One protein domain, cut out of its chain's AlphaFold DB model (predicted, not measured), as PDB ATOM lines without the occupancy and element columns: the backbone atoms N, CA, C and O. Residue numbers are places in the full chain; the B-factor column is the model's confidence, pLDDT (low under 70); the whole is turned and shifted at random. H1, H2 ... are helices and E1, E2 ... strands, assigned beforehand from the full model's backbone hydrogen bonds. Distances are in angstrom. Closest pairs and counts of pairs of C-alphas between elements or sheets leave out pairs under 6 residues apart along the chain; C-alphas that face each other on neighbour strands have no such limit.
ATOM      1  N   ALA A  32     205.809 200.873 153.227       78.06
ATOM      2  CA  ALA A  32     205.124 200.809 154.511       78.06
ATOM      3  C   ALA A  32     205.149 202.197 155.171       78.06
ATOM      4  O   ALA A  32     206.207 202.686 155.560       78.06
ATOM      5  N   GLU A  33     203.985 202.830 155.286       81.69
ATOM      6  CA  GLU A  33     203.815 204.103 155.993       81.69
ATOM      7  C   GLU A  33     203.735 203.888 157.508       81.69
ATOM      8  O   GLU A  33     204.259 204.678 158.289       81.69
ATOM      9  N   TYR A  34     203.115 202.785 157.927       83.38
ATOM     10  CA  TYR A  34     203.032 202.372 159.320       83.38
ATOM     11  C   TYR A  34     203.171 200.860 159.402       83.38
ATOM     12  O   TYR A  34     202.555 200.137 158.623       83.38
ATOM     13  N   ALA A  35     203.950 200.364 160.357       86.38
ATOM     14  CA  ALA A  35     204.112 198.936 160.585       86.38
ATOM     15  C   ALA A  35     204.212 198.654 162.086       86.38
ATOM     16  O   ALA A  35     205.047 199.212 162.791       86.38
ATOM     17  N   SER A  36     203.353 197.767 162.568       87.50
ATOM     18  CA  SER A  36     203.307 197.287 163.948       87.50
ATOM     19  C   SER A  36     202.966 195.799 163.966       87.50
ATOM     20  O   SER A  36     202.574 195.229 162.949       87.50
ATOM     21  N   GLU A  37     203.059 195.157 165.127       86.25
ATOM     22  CA  GLU A  37     202.709 193.739 165.275       86.25
ATOM     23  C   GLU A  37     201.234 193.427 164.941       86.25
ATOM     24  O   GLU A  37     200.881 192.280 164.664       86.25
ATOM     25  N   ASN A  38     200.357 194.433 165.012       87.88
ATOM     26  CA  ASN A  38     198.904 194.283 164.882       87.88
ATOM     27  C   ASN A  38     198.328 194.975 163.641       87.88
ATOM     28  O   ASN A  38     197.158 194.780 163.329       87.88
ATOM     29  N   ALA A  39     199.112 195.787 162.935       88.00
ATOM     30  CA  ALA A  39     198.646 196.514 161.762       88.00
ATOM     31  C   ALA A  39     199.804 196.972 160.877       88.00
ATOM     32  O   ALA A  39     200.879 197.311 161.378       88.00
ATOM     33  N   ILE A  40     199.546 197.055 159.576       88.12
ATOM     34  CA  ILE A  40     200.438 197.646 158.580       88.12
ATOM     35  C   ILE A  40     199.627 198.530 157.631       88.12
ATOM     36  O   ILE A  40     198.537 198.155 157.199       88.12
ATOM     37  N   SER A  41     200.139 199.715 157.311       87.19
ATOM     38  CA  SER A  41     199.618 200.558 156.240       87.19
ATOM     39  C   SER A  41     200.669 200.758 155.167       87.19
ATOM     40  O   SER A  41     201.847 200.970 155.454       87.19
ATOM     41  N   ILE A  42     200.227 200.692 153.922       85.69
ATOM     42  CA  ILE A  42     201.079 200.732 152.744       85.69
ATOM     43  C   ILE A  42     200.613 201.894 151.885       85.69
ATOM     44  O   ILE A  42     199.436 201.971 151.534       85.69
ATOM     45  N   ARG A  43     201.547 202.786 151.573       83.69
ATOM     46  CA  ARG A  43     201.355 203.942 150.710       83.69
ATOM     47  C   ARG A  43     201.991 203.685 149.349       83.69
ATOM     48  O   ARG A  43     203.131 203.224 149.280       83.69
ATOM     49  N   TYR A  44     201.279 203.998 148.275       77.62
ATOM     50  CA  TYR A  44     201.815 204.024 146.909       77.62
ATOM     51  C   TYR A  44     201.057 205.024 146.044       77.62
ATOM     52  O   TYR A  44     199.929 205.383 146.352       77.62
ATOM     53  N   SER A  45     201.677 205.465 144.951       71.56
ATOM     54  CA  SER A  45     201.021 206.274 143.928       71.56
ATOM     55  C   SER A  45     200.342 205.360 142.908       71.56
ATOM     56  O   SER A  45     201.022 204.590 142.223       71.56
ATOM     57  N   ALA A  46     199.015 205.424 142.822       64.62
ATOM     58  CA  ALA A  46     198.232 204.732 141.808       64.62
ATOM     59  C   ALA A  46     197.992 205.676 140.622       64.62
ATOM     60  O   ALA A  46     197.596 206.816 140.802       64.62
ATOM     61  N   TYR A  47     198.222 205.220 139.389       53.69
ATOM     62  CA  TYR A  47     197.984 206.038 138.178       53.69
ATOM     63  C   TYR A  47     196.505 206.157 137.842       53.69
ATOM     64  O   TYR A  47     196.133 206.877 136.917       53.69
ATOM     65  N   ASP A  48     195.680 205.418 138.573       51.47
ATOM     66  CA  ASP A  48     194.279 205.269 138.285       51.47
ATOM     67  C   ASP A  48     193.437 206.146 139.201       51.47
ATOM     68  O   ASP A  48     193.782 206.427 140.346       51.47
ATOM     69  N   THR A  49     192.285 206.566 138.696       46.25
ATOM     70  CA  THR A  49     191.325 207.400 139.445       46.25
ATOM     71  C   THR A  49     190.604 206.633 140.563       46.25
ATOM     72  O   THR A  49     189.710 207.170 141.226       46.25
ATOM     73  N   VAL A  50     190.972 205.364 140.769       51.28
ATOM     74  CA  VAL A  50     190.305 204.420 141.657       51.28
ATOM     75  C   VAL A  50     191.325 203.696 142.538       51.28
ATOM     76  O   VAL A  50     192.234 203.058 141.996       51.28
ATOM     77  N   PRO A  51     191.090 203.666 143.867       53.72
ATOM     78  CA  PRO A  51     191.940 202.937 144.781       53.72
ATOM     79  C   PRO A  51     192.010 201.456 144.511       53.72
ATOM     80  O   PRO A  51     191.067 200.706 144.762       53.72
ATOM     81  N   THR A  52     193.164 201.061 143.982       62.72
ATOM     82  CA  THR A  52     193.433 199.719 143.497       62.72
ATOM     83  C   THR A  52     194.388 199.064 144.455       62.72
ATOM     84  O   THR A  52     195.572 199.384 144.457       62.72
ATOM     85  N   LEU A  53     193.884 198.119 145.249       72.00
ATOM     86  CA  LEU A  53     194.731 197.317 146.115       72.00
ATOM     87  C   LEU A  53     195.668 196.442 145.268       72.00
ATOM     88  O   LEU A  53     195.234 195.450 144.687       72.00
ATOM     89  N   THR A  54     196.947 196.809 145.200       74.19
ATOM     90  CA  THR A  54     197.938 196.101 144.379       74.19
ATOM     91  C   THR A  54     198.318 194.753 144.991       74.19
ATOM     92  O   THR A  54     198.307 194.577 146.216       74.19
ATOM     93  N   ALA A  55     198.671 193.785 144.140       77.00
ATOM     94  CA  ALA A  55     199.141 192.475 144.589       77.00
ATOM     95  C   ALA A  55     200.421 192.608 145.431       77.00
ATOM     96  O   ALA A  55     200.597 191.903 146.422       77.00
ATOM     97  N   GLU A  56     201.276 193.572 145.091       75.12
ATOM     98  CA  GLU A  56     202.498 193.904 145.816       75.12
ATOM     99  C   GLU A  56     202.204 194.439 147.224       75.12
ATOM    100  O   GLU A  56     202.882 194.054 148.181       75.12
ATOM    101  N   ALA A  57     201.184 195.291 147.386       79.69
ATOM    102  CA  ALA A  57     200.764 195.767 148.703       79.69
ATOM    103  C   ALA A  57     200.175 194.628 149.551       79.69
ATOM    104  O   ALA A  57     200.494 194.510 150.735       79.69
ATOM    105  N   GLN A  58     199.373 193.742 148.955       81.94
ATOM    106  CA  GLN A  58     198.868 192.558 149.661       81.94
ATOM    107  C   GLN A  58     200.003 191.633 150.103       81.94
ATOM    108  O   GLN A  58     200.054 191.243 151.268       81.94
ATOM    109  N   ASP A  59     200.942 191.318 149.211       83.81
ATOM    110  CA  ASP A  59     202.084 190.454 149.517       83.81
ATOM    111  C   ASP A  59     202.970 191.056 150.618       83.81
ATOM    112  O   ASP A  59     203.379 190.358 151.547       83.81
ATOM    113  N   MET A  60     203.200 192.372 150.594       84.62
ATOM    114  CA  MET A  60     203.924 193.069 151.659       84.62
ATOM    115  C   MET A  60     203.195 192.980 153.007       84.62
ATOM    116  O   MET A  60     203.835 192.705 154.029       84.62
ATOM    117  N   ALA A  61     201.872 193.155 153.026       86.06
ATOM    118  CA  ALA A  61     201.075 193.031 154.242       86.06
ATOM    119  C   ALA A  61     201.077 191.593 154.785       86.06
ATOM    120  O   ALA A  61     201.292 191.384 155.982       86.06
ATOM    121  N   VAL A  62     200.913 190.599 153.909       86.19
ATOM    122  CA  VAL A  62     200.972 189.173 154.259       86.19
ATOM    123  C   VAL A  62     202.340 188.820 154.825       86.19
ATOM    124  O   VAL A  62     202.411 188.251 155.912       86.19
ATOM    125  N   LYS A  63     203.431 189.210 154.156       88.62
ATOM    126  CA  LYS A  63     204.801 188.979 154.639       88.62
ATOM    127  C   LYS A  63     205.046 189.619 155.998       88.62
ATOM    128  O   LYS A  63     205.705 189.013 156.839       88.62
ATOM    129  N   HIS A  64     204.532 190.827 156.230       89.56
ATOM    130  CA  HIS A  64     204.670 191.505 157.517       89.56
ATOM    131  C   HIS A  64     203.907 190.783 158.629       89.56
ATOM    132  O   HIS A  64     204.508 190.430 159.641       89.56
ATOM    133  N   CYS A  65     202.618 190.496 158.439       86.75
ATOM    134  CA  CYS A  65     201.814 189.806 159.451       86.75
ATOM    135  C   CYS A  65     202.288 188.358 159.691       86.75
ATOM    136  O   CYS A  65     202.265 187.882 160.830       86.75
ATOM    137  N   ALA A  66     202.801 187.682 158.656       88.88
ATOM    138  CA  ALA A  66     203.342 186.328 158.754       88.88
ATOM    139  C   ALA A  66     204.561 186.236 159.684       88.88
ATOM    140  O   ALA A  66     204.717 185.222 160.363       88.88
ATOM    141  N   LYS A  67     205.374 187.301 159.809       90.19
ATOM    142  CA  LYS A  67     206.480 187.358 160.791       90.19
ATOM    143  C   LYS A  67     206.008 187.166 162.233       90.19
ATOM    144  O   LYS A  67     206.789 186.742 163.075       90.19
ATOM    145  N   TYR A  68     204.741 187.463 162.503       89.50
ATOM    146  CA  TYR A  68     204.123 187.365 163.823       89.50
ATOM    147  C   TYR A  68     203.117 186.210 163.924       89.50
ATOM    148  O   TYR A  68     202.363 186.139 164.893       89.50
ATOM    149  N   GLY A  69     203.066 185.319 162.924       88.31
ATOM    150  CA  GLY A  69     202.103 184.213 162.881       88.31
ATOM    151  C   GLY A  69     200.647 184.671 162.749       88.31
ATOM    152  O   GLY A  69     199.743 184.004 163.251       88.31
ATOM    153  N   LYS A  70     200.414 185.832 162.125       90.19
ATOM    154  CA  LYS A  70     199.090 186.441 161.945       90.19
ATOM    155  C   LYS A  70     198.722 186.524 160.464       90.19
ATOM    156  O   LYS A  70     199.587 186.574 159.592       90.19
ATOM    157  N   PHE A  71     197.425 186.586 160.191       88.25
ATOM    158  CA  PHE A  71     196.864 186.845 158.870       88.25
ATOM    159  C   PHE A  71     196.749 188.349 158.633       88.25
ATOM    160  O   PHE A  71     196.419 189.098 159.552       88.25
ATOM    161  N   ALA A  72     197.015 188.780 157.402       86.69
ATOM    162  CA  ALA A  72     196.746 190.144 156.972       86.69
ATOM    163  C   ALA A  72     195.278 190.255 156.552       86.69
ATOM    164  O   ALA A  72     194.887 189.651 155.556       86.69
ATOM    165  N   ASN A  73     194.497 191.022 157.310       87.75
ATOM    166  CA  ASN A  73     193.101 191.316 157.016       87.75
ATOM    167  C   ASN A  73     192.972 192.738 156.481       87.75
ATOM    168  O   ASN A  73     193.364 193.703 157.147       87.75
ATOM    169  N   TYR A  74     192.423 192.887 155.285       84.69
ATOM    170  CA  TYR A  74     192.280 194.182 154.640       84.69
ATOM    171  C   TYR A  74     191.184 195.028 155.300       84.69
ATOM    172  O   TYR A  74     190.046 194.597 155.478       84.69
ATOM    173  N   ARG A  75     191.525 196.269 155.666       83.94
ATOM    174  CA  ARG A  75     190.620 197.212 156.348       83.94
ATOM    175  C   ARG A  75     190.159 198.365 155.454       83.94
ATOM    176  O   ARG A  75     189.413 199.221 155.922       83.94
ATOM    177  N   GLY A  76     190.574 198.388 154.189       79.44
ATOM    178  CA  GLY A  76     190.258 199.459 153.244       79.44
ATOM    179  C   GLY A  76     191.451 200.365 152.946       79.44
ATOM    180  O   GLY A  76     192.535 200.231 153.517       79.44
ATOM    181  N   GLY A  77     191.233 201.304 152.033       76.19
ATOM    182  CA  GLY A  77     192.238 202.257 151.589       76.19
ATOM    183  C   GLY A  77     191.612 203.599 151.245       76.19
ATOM    184  O   GLY A  77     190.442 203.658 150.865       76.19
ATOM    185  N   ASN A  78     192.384 204.666 151.420       73.75
ATOM    186  CA  ASN A  78     191.966 206.043 151.167       73.75
ATOM    187  C   ASN A  78     193.040 206.773 150.365       73.75
ATOM    188  O   ASN A  78     194.222 206.474 150.523       73.75
ATOM    189  N   ALA A  79     192.642 207.778 149.583       71.12
ATOM    190  CA  ALA A  79     193.597 208.731 149.033       71.12
ATOM    191  C   ALA A  79     194.341 209.429 150.185       71.12
ATOM    192  O   ALA A  79     193.728 209.809 151.188       71.12
ATOM    193  N   ALA A  80     195.655 209.591 150.055       68.94
ATOM    194  CA  ALA A  80     196.472 210.279 151.045       68.94
ATOM    195  C   ALA A  80     196.082 211.759 151.158       68.94
ATOM    196  O   ALA A  80     196.155 212.336 152.243       68.94
ATOM    197  N   ASN A  81     195.657 212.371 150.046       64.06
ATOM    198  CA  ASN A  81     195.102 213.718 149.994       64.06
ATOM    199  C   ASN A  81     194.215 213.891 148.743       64.06
ATOM    200  O   ASN A  81     194.361 213.161 147.770       64.06
ATOM    201  N   ALA A  82     193.329 214.891 148.731       59.25
ATOM    202  CA  ALA A  82     192.431 215.186 147.605       59.25
ATOM    203  C   ALA A  82     193.150 215.693 146.337       59.25
ATOM    204  O   ALA A  82     192.540 215.781 145.276       59.25
ATOM    205  N   LEU A  83     194.431 216.054 146.456       58.06
ATOM    206  CA  LEU A  83     195.261 216.601 145.377       58.06
ATOM    207  C   LEU A  83     196.348 215.624 144.905       58.06
ATOM    208  O   LEU A  83     197.152 215.992 144.050       58.06
ATOM    209  N   THR A  84     196.421 214.416 145.478       64.88
ATOM    210  CA  THR A  84     197.465 213.436 145.156       64.88
ATOM    211  C   THR A  84     196.861 212.138 144.640       64.88
ATOM    212  O   THR A  84     195.771 211.733 145.029       64.88
ATOM    213  N   THR A  85     197.614 211.460 143.780       68.25
ATOM    214  CA  THR A  85     197.337 210.095 143.311       68.25
ATOM    215  C   THR A  85     197.866 209.037 144.287       68.25
ATOM    216  O   THR A  85     197.991 207.864 143.952       68.25
ATOM    217  N   GLU A  86     198.259 209.461 145.490       74.56
ATOM    218  CA  GLU A  86     198.757 208.567 146.523       74.56
ATOM    219  C   GLU A  86     197.598 207.920 147.266       74.56
ATOM    220  O   GLU A  86     196.644 208.585 147.668       74.56
ATOM    221  N   GLU A  87     197.736 206.633 147.526       76.38
ATOM    222  CA  GLU A  87     196.738 205.807 148.177       76.38
ATOM    223  C   GLU A  87     197.371 205.096 149.357       76.38
ATOM    224  O   GLU A  87     198.483 204.573 149.275       76.38
ATOM    225  N   ILE A  88     196.654 205.099 150.474       83.38
ATOM    226  CA  ILE A  88     197.070 204.481 151.723       83.38
ATOM    227  C   ILE A  88     196.114 203.337 152.004       83.38
ATOM    228  O   ILE A  88     194.957 203.551 152.374       83.38
ATOM    229  N   HIS A  89     196.619 202.121 151.869       85.44
ATOM    230  CA  HIS A  89     195.900 200.884 152.132       85.44
ATOM    231  C   HIS A  89     196.262 200.358 153.517       85.44
ATOM    232  O   HIS A  89     197.432 200.325 153.892       85.44
ATOM    233  N   ARG A  90     195.261 199.961 154.306       87.12
ATOM    234  CA  ARG A  90     195.434 199.530 155.699       87.12
ATOM    235  C   ARG A  90     195.080 198.061 155.860       87.12
ATOM    236  O   ARG A  90     194.043 197.600 155.387       87.12
ATOM    237  N   PHE A  91     195.912 197.359 156.614       88.94
ATOM    238  CA  PHE A  91     195.744 195.958 156.960       88.94
ATOM    239  C   PHE A  91     195.878 195.777 158.469       88.94
ATOM    240  O   PHE A  91     196.769 196.349 159.101       88.94
ATOM    241  N   ALA A  92     195.005 194.962 159.048       89.62
ATOM    242  CA  ALA A  92     195.120 194.492 160.418       89.62
ATOM    243  C   ALA A  92     195.794 193.116 160.420       89.62
ATOM    244  O   ALA A  92     195.395 192.229 159.670       89.62
ATOM    245  N   CYS A  93     196.802 192.928 161.266       89.44
ATOM    246  CA  CYS A  93     197.400 191.623 161.507       89.44
ATOM    247  C   CYS A  93     196.630 190.932 162.633       89.44
ATOM    248  O   CYS A  93     196.734 191.323 163.796       89.44
ATOM    249  N   GLU A  94     195.872 189.889 162.307       89.12
ATOM    250  CA  GLU A  94     194.994 189.205 163.260       89.12
ATOM    251  C   GLU A  94     195.195 187.691 163.229       89.12
ATOM    252  O   GLU A  94     195.645 187.109 162.249       89.12
ATOM    253  N   ARG A  95     194.843 187.009 164.323       87.50
ATOM    254  CA  ARG A  95     195.001 185.544 164.422       87.50
ATOM    255  C   ARG A  95     194.008 184.762 163.560       87.50
ATOM    256  O   ARG A  95     194.172 183.559 163.387       87.50
ATOM    257  N   ARG A  96     192.961 185.416 163.061       86.19
ATOM    258  CA  ARG A  96     191.940 184.818 162.199       86.19
ATOM    259  C   ARG A  96     191.910 185.578 160.888       86.19
ATOM    260  O   ARG A  96     191.941 186.803 160.912       86.19
ATOM    261  N   LYS A  97     191.827 184.853 159.775       81.94
ATOM    262  CA  LYS A  97     191.564 185.451 158.469       81.94
ATOM    263  C   LYS A  97     190.107 185.912 158.429       81.94
ATOM    264  O   LYS A  97     189.215 185.116 158.724       81.94
ATOM    265  N   THR A  98     189.884 187.178 158.114       80.06
ATOM    266  CA  THR A  98     188.545 187.745 157.928       80.06
ATOM    267  C   THR A  98     188.156 187.642 156.447       80.06
ATOM    268  O   THR A  98     189.021 187.516 155.577       80.06
ATOM    269  N   ASP A  99     186.853 187.593 156.148       69.88
ATOM    270  CA  ASP A  99     186.363 187.622 154.765       69.88
ATOM    271  C   ASP A  99     186.365 189.059 154.232       69.88
ATOM    272  O   ASP A  99     185.347 189.753 154.142       69.88
ATOM    273  N   ASP A 100     187.566 189.522 153.907       68.56
ATOM    274  CA  ASP A 100     187.794 190.866 153.388       68.56
ATOM    275  C   ASP A 100     187.368 190.991 151.920       68.56
ATOM    276  O   ASP A 100     187.421 192.084 151.352       68.56
ATOM    277  N   GLY A 101     186.926 189.890 151.297       62.06
ATOM    278  CA  GLY A 101     186.490 189.852 149.906       62.06
ATOM    279  C   GLY A 101     185.361 190.839 149.635       62.06
ATOM    280  O   GLY A 101     185.340 191.469 148.586       62.06
ATOM    281  N   SER A 102     184.479 191.069 150.611       60.09
ATOM    282  CA  SER A 102     183.415 192.079 150.533       60.09
ATOM    283  C   SER A 102     183.935 193.526 150.552       60.09
ATOM    284  O   SER A 102     183.403 194.380 149.841       60.09
ATOM    285  N   VAL A 103     185.003 193.804 151.306       64.50
ATOM    286  CA  VAL A 103     185.649 195.126 151.403       64.50
ATOM    287  C   VAL A 103     186.471 195.411 150.146       64.50
ATOM    288  O   VAL A 103     186.393 196.503 149.582       64.50
ATOM    289  N   ILE A 104     187.204 194.404 149.665       65.25
ATOM    290  CA  ILE A 104     187.953 194.450 148.403       65.25
ATOM    291  C   ILE A 104     186.978 194.604 147.226       65.25
ATOM    292  O   ILE A 104     187.167 195.479 146.384       65.25
ATOM    293  N   ALA A 105     185.880 193.840 147.205       59.94
ATOM    294  CA  ALA A 105     184.830 193.965 146.194       59.94
ATOM    295  C   ALA A 105     184.132 195.332 146.248       59.94
ATOM    296  O   ALA A 105     183.782 195.883 145.208       59.94
ATOM    297  N   GLY A 106     183.952 195.908 147.440       57.25
ATOM    298  CA  GLY A 106     183.414 197.258 147.612       57.25
ATOM    299  C   GLY A 106     184.290 198.338 146.976       57.25
ATOM    300  O   GLY A 106     183.762 199.280 146.389       57.25
ATOM    301  N   GLN A 107     185.615 198.181 147.021       58.16
ATOM    302  CA  GLN A 107     186.538 199.075 146.316       58.16
ATOM    303  C   GLN A 107     186.625 198.781 144.812       58.16
ATOM    304  O   GLN A 107     186.675 199.710 144.010       58.16
ATOM    305  N   SER A 108     186.541 197.505 144.430       48.66
ATOM    306  CA  SER A 108     186.531 197.027 143.041       48.66
ATOM    307  C   SER A 108     185.259 197.413 142.259       48.66
ATOM    308  O   SER A 108     185.295 197.523 141.039       48.66
ATOM    309  N   ARG A 109     184.132 197.684 142.940       43.84
ATOM    310  CA  ARG A 109     182.850 198.116 142.334       43.84
ATOM    311  C   ARG A 109     182.826 199.561 141.816       43.84
ATOM    312  O   ARG A 109     181.786 200.007 141.331       43.84
ATOM    313  N   ARG A 110     183.931 200.306 141.886       44.78
ATOM    314  CA  ARG A 110     184.083 201.546 141.110       44.78
ATOM    315  C   ARG A 110     184.411 201.176 139.651       44.78
ATOM    316  O   ARG A 110     185.203 200.263 139.444       44.78
TER     317      ARG A 110
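What this domain is: This is residues 32 to 110 of the 117 residues of an uncharacterized protein of Aliiroseovarius pelagivivens (UniProt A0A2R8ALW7). A twisted sheet of four strands has one helix, H1, packed along one face. A second, shorter helix, H2, sits past the edge strand E3 and only grazes the sheet, while the short strand E1 makes the opposite edge. The printed part has 79 residues, with two named helices and four named strands in the order E1, E2, H1, E3, E4, H2; the sheet's order is E1, E2, E4, E3, all antiparallel, and the class is mixed, helices and strands. The whole is compact, with a radius of gyration of the C-alphas of 12.2 A and spans of 36 by 24 by 17 A.

How they stand to each other: In the sheet, E4, residues 86 to 94, is an inner strand between E2, residues 39 to 45, and the edge strand E3, residues 71 to 79. E4 and E3 form a hairpin and are antiparallel at 156 degrees, with N 73 and O 92 2.8 A apart, within hydrogen-bond range. E2 and E4 are antiparallel at 161 degrees, with N 42 and O 89 2.8 A apart. E1, residues 32 to 35, forms a hairpin with E2 at 179 degrees, with N 41 and O 34 2.8 A apart. H1, residues 55 to 66, is on the sheet at a height of 7.8 A, making two layers, a helix on one face of a sheet. It lies over E4 and, only just, over E2, where 3 of its C-alphas fall. On the local plane H1 and E4 stand at 29 degrees; H1 runs along the strands, but only just. The closest C-alphas of H1 and E3 are those of Val 62 and Ala 72, 5.1 A apart. E2, H1 and E3 make a split strand-helix-strand unit, two strands running the same way with E4 between them, and its crossover is right-handed. H2, residues 101 to 108, only grazes the sheet with residues 101 to 107; its closest C-alpha pair with E3 is Val 103 and Gly 76, 6.6 A. H1 and H2 are apart. In H1 and H2 every O i to N i+4 pair is within hydrogen-bond range.

Where its parts are: E4 is 25.9 A long from first to last C-alpha, E3 24.2 A, E2 20.5 A and E1 6.4 A. H1 is 16.0 A long and H2 9.9 A. C-alpha 32, where E1 begins, is at (205.124, 200.809, 154.511); C-alpha 55, where H1 begins, is at (199.141, 192.475, 144.589); C-alpha 108, where H2 ends, is at (186.531, 197.027, 143.041).

The domain as a whole: The C-alphas farthest apart, those of Gly 69 and Leu 83, are 37.4 A apart. The printed part has no cut and no long link. The mean pLDDT of the printed part is 75.8; residues 46 to 52, 80 to 85 and 99 to 110 are under 70.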